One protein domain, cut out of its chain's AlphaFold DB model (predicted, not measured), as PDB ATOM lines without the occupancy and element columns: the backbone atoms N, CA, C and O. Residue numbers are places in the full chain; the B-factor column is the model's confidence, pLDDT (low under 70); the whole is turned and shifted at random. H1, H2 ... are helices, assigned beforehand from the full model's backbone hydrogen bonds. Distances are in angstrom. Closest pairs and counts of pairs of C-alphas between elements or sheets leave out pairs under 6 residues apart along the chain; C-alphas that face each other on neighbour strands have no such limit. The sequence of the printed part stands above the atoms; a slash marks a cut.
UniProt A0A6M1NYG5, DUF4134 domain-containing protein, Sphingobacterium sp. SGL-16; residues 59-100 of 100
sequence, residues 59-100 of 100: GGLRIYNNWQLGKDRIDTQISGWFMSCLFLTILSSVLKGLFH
ATOM      1  N   GLY A  59     136.528 136.682 154.241       92.44
ATOM      2  CA  GLY A  59     136.106 135.290 154.148       92.44
ATOM      3  C   GLY A  59     136.162 134.571 155.490       92.44
ATOM      4  O   GLY A  59     135.200 133.893 155.845       92.44
ATOM      5  N   GLY A  60     137.220 134.788 156.277       92.00
ATOM      6  CA  GLY A  60     137.314 134.272 157.646       92.00
ATOM      7  C   GLY A  60     136.155 134.743 158.530       92.00
ATOM      8  O   GLY A  60     135.499 133.926 159.181       92.00
ATOM      9  N   LEU A  61     135.823 136.038 158.478       94.00
ATOM     10  CA  LEU A  61     134.681 136.596 159.209       94.00
ATOM     11  C   LEU A  61     133.356 135.960 158.770       94.00
ATOM     12  O   LEU A  61     132.496 135.651 159.599       94.00
ATOM     13  N   ARG A  62     133.188 135.725 157.465       90.62
ATOM     14  CA  ARG A  62     132.012 135.043 156.922       90.62
ATOM     15  C   ARG A  62     131.909 133.610 157.442       90.62
ATOM     16  O   ARG A  62     130.815 133.207 157.826       90.62
ATOM     17  N   ILE A  63     133.004 132.851 157.461       91.50
ATOM     18  CA  ILE A  63     133.028 131.469 157.972       91.50
ATOM     19  C   ILE A  63     132.591 131.444 159.431       91.50
ATOM     20  O   ILE A  63     131.641 130.739 159.766       91.50
ATOM     21  N   TYR A  64     133.214 132.289 160.256       91.56
ATOM     22  CA  TYR A  64     132.864 132.432 161.663       91.56
ATOM     23  C   TYR A  64     131.367 132.714 161.845       91.56
ATOM     24  O   TYR A  64     130.688 132.001 162.578       91.56
ATOM     25  N   ASN A  65     130.822 133.693 161.117       92.81
ATOM     26  CA  ASN A  65     129.405 134.032 161.228       92.81
ATOM     27  C   ASN A  65     128.486 132.860 160.825       92.81
ATOM     28  O   ASN A  65     127.500 132.585 161.500       92.81
ATOM     29  N   ASN A  66     128.812 132.119 159.759       91.56
ATOM     30  CA  ASN A  66     128.003 130.961 159.357       91.56
ATOM     31  C   ASN A  66     128.060 129.822 160.390       91.56
ATOM     32  O   ASN A  66     127.034 129.184 160.620       91.56
ATOM     33  N   TRP A  67     129.207 129.601 161.040       89.88
ATOM     34  CA  TRP A  67     129.319 128.641 162.142       89.88
ATOM     35  C   TRP A  67     128.489 129.055 163.357       89.88
ATOM     36  O   TRP A  67     127.759 128.229 163.898       89.88
ATOM     37  N   GLN A  68     128.509 130.339 163.730       94.12
ATOM     38  CA  GLN A  68     127.682 130.847 164.831       94.12
ATOM     39  C   GLN A  68     126.175 130.729 164.556       94.12
ATOM     40  O   GLN A  68     125.389 130.605 165.490       94.12
ATOM     41  N   LEU A  69     125.770 130.743 163.285       93.44
ATOM     42  CA  LEU A  69     124.379 130.567 162.862       93.44
ATOM     43  C   LEU A  69     123.958 129.091 162.727       93.44
ATOM     44  O   LEU A  69     122.826 128.833 162.324       93.44
ATOM     45  N   GLY A  70     124.844 128.131 163.022       91.00
ATOM     46  CA  GLY A  70     124.561 126.698 162.877       91.00
ATOM     47  C   GLY A  70     124.316 126.277 161.427       91.00
ATOM     48  O   GLY A  70     123.516 125.384 161.159       91.00
ATOM     49  N   LYS A  71     124.931 126.977 160.466       87.56
ATOM     50  CA  LYS A  71     124.667 126.762 159.045       87.56
ATOM     51  C   LYS A  71     125.472 125.576 158.521       87.56
ATOM     52  O   LYS A  71     126.684 125.677 158.328       87.56
ATOM     53  N   ASP A  72     124.780 124.483 158.232       80.56
ATOM     54  CA  ASP A  72     125.398 123.293 157.652       80.56
ATOM     55  C   ASP A  72     125.744 123.500 156.163       80.56
ATOM     56  O   ASP A  72     125.041 124.203 155.431       80.56
ATOM     57  N   ARG A  73     126.810 122.830 155.693       81.12
ATOM     58  CA  ARG A  73     127.217 122.720 154.270       81.12
ATOM     59  C   ARG A  73     127.754 124.003 153.620       81.12
ATOM     60  O   ARG A  73     127.398 124.339 152.488       81.12
ATOM     61  N   ILE A  74     128.665 124.703 154.292       88.00
ATOM     62  CA  ILE A  74     129.377 125.859 153.711       88.00
ATOM     63  C   ILE A  74     130.672 125.481 152.962       88.00
ATOM     64  O   ILE A  74     131.300 126.344 152.354       88.00
ATOM     65  N   ASP A  75     131.042 124.201 152.926       85.31
ATOM     66  CA  ASP A  75     132.351 123.702 152.465       85.31
ATOM     67  C   ASP A  75     132.688 124.075 151.009       85.31
ATOM     68  O   ASP A  75     133.807 124.494 150.698       85.31
ATOM     69  N   THR A  76     131.709 124.006 150.100       85.44
ATOM     70  CA  THR A  76     131.894 124.404 148.691       85.44
ATOM     71  C   THR A  76     132.145 125.906 148.550       85.44
ATOM     72  O   THR A  76     132.955 126.340 147.733       85.44
ATOM     73  N   GLN A  77     131.475 126.725 149.361       85.12
ATOM     74  CA  GLN A  77     131.667 128.174 149.341       85.12
ATOM     75  C   GLN A  77     133.009 128.567 149.964       85.12
ATOM     76  O   GLN A  77     133.686 129.454 149.441       85.12
ATOM     77  N   ILE A  78     133.394 127.898 151.054       89.06
ATOM     78  CA  ILE A  78     134.683 128.105 151.718       89.06
ATOM     79  C   ILE A  78     135.815 127.780 150.762       89.06
ATOM     80  O   ILE A  78     136.690 128.616 150.567       89.06
ATOM     81  N   SER A  79     135.786 126.596 150.149       90.31
ATOM     82  CA  SER A  79     136.848 126.153 149.243       90.31
ATOM     83  C   SER A  79     137.012 127.080 148.040       90.31
ATOM     84  O   SER A  79     138.142 127.456 147.733       90.31
ATOM     85  N   GLY A  80     135.921 127.526 147.407       90.38
ATOM     86  CA  GLY A  80     136.006 128.449 146.270       90.38
ATOM     87  C   GLY A  80     136.624 129.800 146.643       90.38
ATOM     88  O   GLY A  80     137.521 130.302 145.959       90.38
ATOM     89  N   TRP A  81     136.186 130.379 147.761       89.44
ATOM     90  CA  TRP A  81     136.706 131.665 148.216       89.44
ATOM     91  C   TRP A  81     138.156 131.554 148.731       89.44
ATOM     92  O   TRP A  81     139.011 132.359 148.356       89.44
ATOM     93  N   PHE A  82     138.457 130.523 149.522       91.69
ATOM     94  CA  PHE A  82     139.787 130.282 150.081       91.69
ATOM     95  C   PHE A  82     140.828 130.036 148.982       91.69
ATOM     96  O   PHE A  82     141.892 130.650 149.003       91.69
ATOM     97  N   MET A  83     140.504 129.220 147.972       93.31
ATOM     98  CA  MET A  83     141.406 128.973 146.840       93.31
ATOM     99  C   MET A  83     141.651 130.233 146.004       93.31
ATOM    100  O   MET A  83     142.762 130.437 145.524       93.31
ATOM    101  N   SER A  84     140.656 131.118 145.885       93.69
ATOM    102  CA  SER A  84     140.822 132.410 145.201       93.69
ATOM    103  C   SER A  84     141.790 133.335 145.953       93.69
ATOM    104  O   SER A  84     142.677 133.938 145.351       93.69
ATOM    105  N   CYS A  85     141.663 133.419 147.282       94.38
ATOM    106  CA  CYS A  85     142.577 134.183 148.139       94.38
ATOM    107  C   CYS A  85     144.013 133.631 148.084       94.38
ATOM    108  O   CYS A  85     144.989 134.383 147.977       94.38
ATOM    109  N   LEU A  86     144.139 132.305 148.143       94.94
ATOM    110  CA  LEU A  86     145.417 131.607 148.068       94.94
ATOM    111  C   LEU A  86     146.079 131.826 146.703       94.94
ATOM    112  O   LEU A  86     147.268 132.135 146.649       94.94
ATOM    113  N   PHE A  87     145.308 131.768 145.614       95.81
ATOM    114  CA  PHE A  87     145.794 132.075 144.271       95.81
ATOM    115  C   PHE A  87     146.393 133.484 144.180       95.81
ATOM    116  O   PHE A  87     147.513 133.623 143.700       95.81
ATOM    117  N   LEU A  88     145.710 134.516 144.694       96.00
ATOM    118  CA  LEU A  88     146.234 135.894 144.687       96.00
ATOM    119  C   LEU A  88     147.526 136.043 145.503       96.00
ATOM    120  O   LEU A  88     148.443 136.761 145.101       96.00
ATOM    121  N   THR A  89     147.619 135.334 146.627       95.25
ATOM    122  CA  THR A  89     148.813 135.346 147.484       95.25
ATOM    123  C   THR A  89     150.005 134.705 146.771       95.25
ATOM    124  O   THR A  89     151.085 135.291 146.728       95.25
ATOM    125  N   ILE A  90     149.804 133.536 146.151       96.44
ATOM    126  CA  ILE A  90     150.848 132.848 145.375       96.44
ATOM    127  C   ILE A  90     151.226 133.650 144.129       96.44
ATOM    128  O   ILE A  90     152.408 133.742 143.801       96.44
ATOM    129  N   LEU A  91     150.252 134.268 143.455       96.44
ATOM    130  CA  LEU A  91     150.488 135.115 142.287       96.44
ATOM    131  C   LEU A  91     151.474 136.246 142.606       96.44
ATOM    132  O   LEU A  91     152.336 136.538 141.783       96.44
ATOM    133  N   SER A  92     151.404 136.826 143.809       96.12
ATOM    134  CA  SER A  92     152.388 137.810 144.267       96.12
ATOM    135  C   SER A  92     153.810 137.225 144.291       96.12
ATOM    136  O   SER A  92     154.738 137.772 143.700       96.12
ATOM    137  N   SER A  93     154.000 136.056 144.905       95.25
ATOM    138  CA  SER A  93     155.315 135.402 144.932       95.25
ATOM    139  C   SER A  93     155.826 135.043 143.534       95.25
ATOM    140  O   SER A  93     157.013 135.201 143.261       95.25
ATOM    141  N   VAL A  94     154.941 134.600 142.636       95.62
ATOM    142  CA  VAL A  94     155.297 134.270 141.248       95.62
ATOM    143  C   VAL A  94     155.708 135.518 140.469       95.62
ATOM    144  O   VAL A  94     156.741 135.494 139.808       95.62
ATOM    145  N   LEU A  95     154.955 136.619 140.571       94.62
ATOM    146  CA  LEU A  95     155.293 137.881 139.903       94.62
ATOM    147  C   LEU A  95     156.660 138.404 140.361       94.62
ATOM    148  O   LEU A  95     157.504 138.699 139.520       94.62
ATOM    149  N   LYS A  96     156.924 138.427 141.672       93.31
ATOM    150  CA  LYS A  96     158.248 138.796 142.210       93.31
ATOM    151  C   LYS A  96     159.361 137.842 141.776       93.31
ATOM    152  O   LYS A  96     160.495 138.263 141.609       93.31
ATOM    153  N   GLY A  97     159.058 136.555 141.611       92.81
ATOM    154  CA  GLY A  97     160.028 135.566 141.144       92.81
ATOM    155  C   GLY A  97     160.417 135.754 139.676       92.81
ATOM    156  O   GLY A  97     161.592 135.624 139.342       92.81
ATOM    157  N   LEU A  98     159.443 136.069 138.815       91.94
ATOM    158  CA  LEU A  98     159.638 136.218 137.368       91.94
ATOM    159  C   LEU A  98     160.283 137.552 136.974       91.94
ATOM    160  O   LEU A  98     161.051 137.587 136.014       91.94
ATOM    161  N   PHE A  99     159.966 138.628 137.691       84.75
ATOM    162  CA  PHE A  99     160.482 139.969 137.429       84.75
ATOM    163  C   PHE A  99     161.479 140.339 138.530       84.75
ATOM    164  O   PHE A  99     161.080 140.876 139.558       84.75
ATOM    165  N   HIS A 100     162.754 139.999 138.320       67.12
ATOM    166  CA  HIS A 100     163.891 140.431 139.144       67.12
ATOM    167  C   HIS A 100     164.668 141.560 138.463       67.12
ATOM    168  O   HIS A 100     164.752 141.552 137.213       67.12
TER     169      HIS A 100
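AT A GLANCE: This is residues 59 to 100 of the 100 residues of the protein "DUF4134 domain-containing protein" of Sphingobacterium sp. SGL-16 (UniProt A0A6M1NYG5). One long helix, H2, makes the length of this domain, and a shorter helix, H1, folds back beside its first part to make a lopsided helical hairpin with one long arm. Residues 86 to 100, of which 86 to 98 belong to H2, stick out free beyond the hairpin. The printed part has 42 residues with two named helices, H1 and then H2 along the chain, and no named strand; the class is all helix. The whole is extended, with a radius of gyration of the C-alphas of 14.6 A, and the C-alphas span 48 by 16 by 6 A, a rod in outline.

IN THESE COORDINATES: H2, the longest helix, covers residues 75 to 98 and measures 33.6 A from first to last C-alpha. It begins at C-alpha 75 at (132.351, 123.702, 152.465) and ends at C-alpha 98 at (159.638, 136.218, 137.368). H1 covers residues 59 to 68 and measures 14.3 A; its first C-alpha, of Gly 59, is at (136.106, 135.290, 154.148).

HOW THE PARTS SIT: H2 touches H1 with residues 78 to 82 alone, with 4 pairs of C-alphas within 8 A. The closest C-alphas of the two helices are those of Gly 59 and Trp 81, 7.0 A apart. Their lines stand at a shallow tilt of 19 degrees, and they run opposite ways, a helical hairpin. Their centres are 19.1 A apart. In H1 every backbone O i to N i+4 pair is within hydrogen-bond range; in H2 19 of 20 are.

THE WHOLE: The two C-alphas farthest apart are those of Gly 70 and His 100, at 47.9 A. The printed part has no cut, and it ends at the chain's last residue, His 100. The link from H1 to H2, 6 residues, is short. The mean pLDDT of the printed part is 90.9, and residue 100 is the one printed residue under 70.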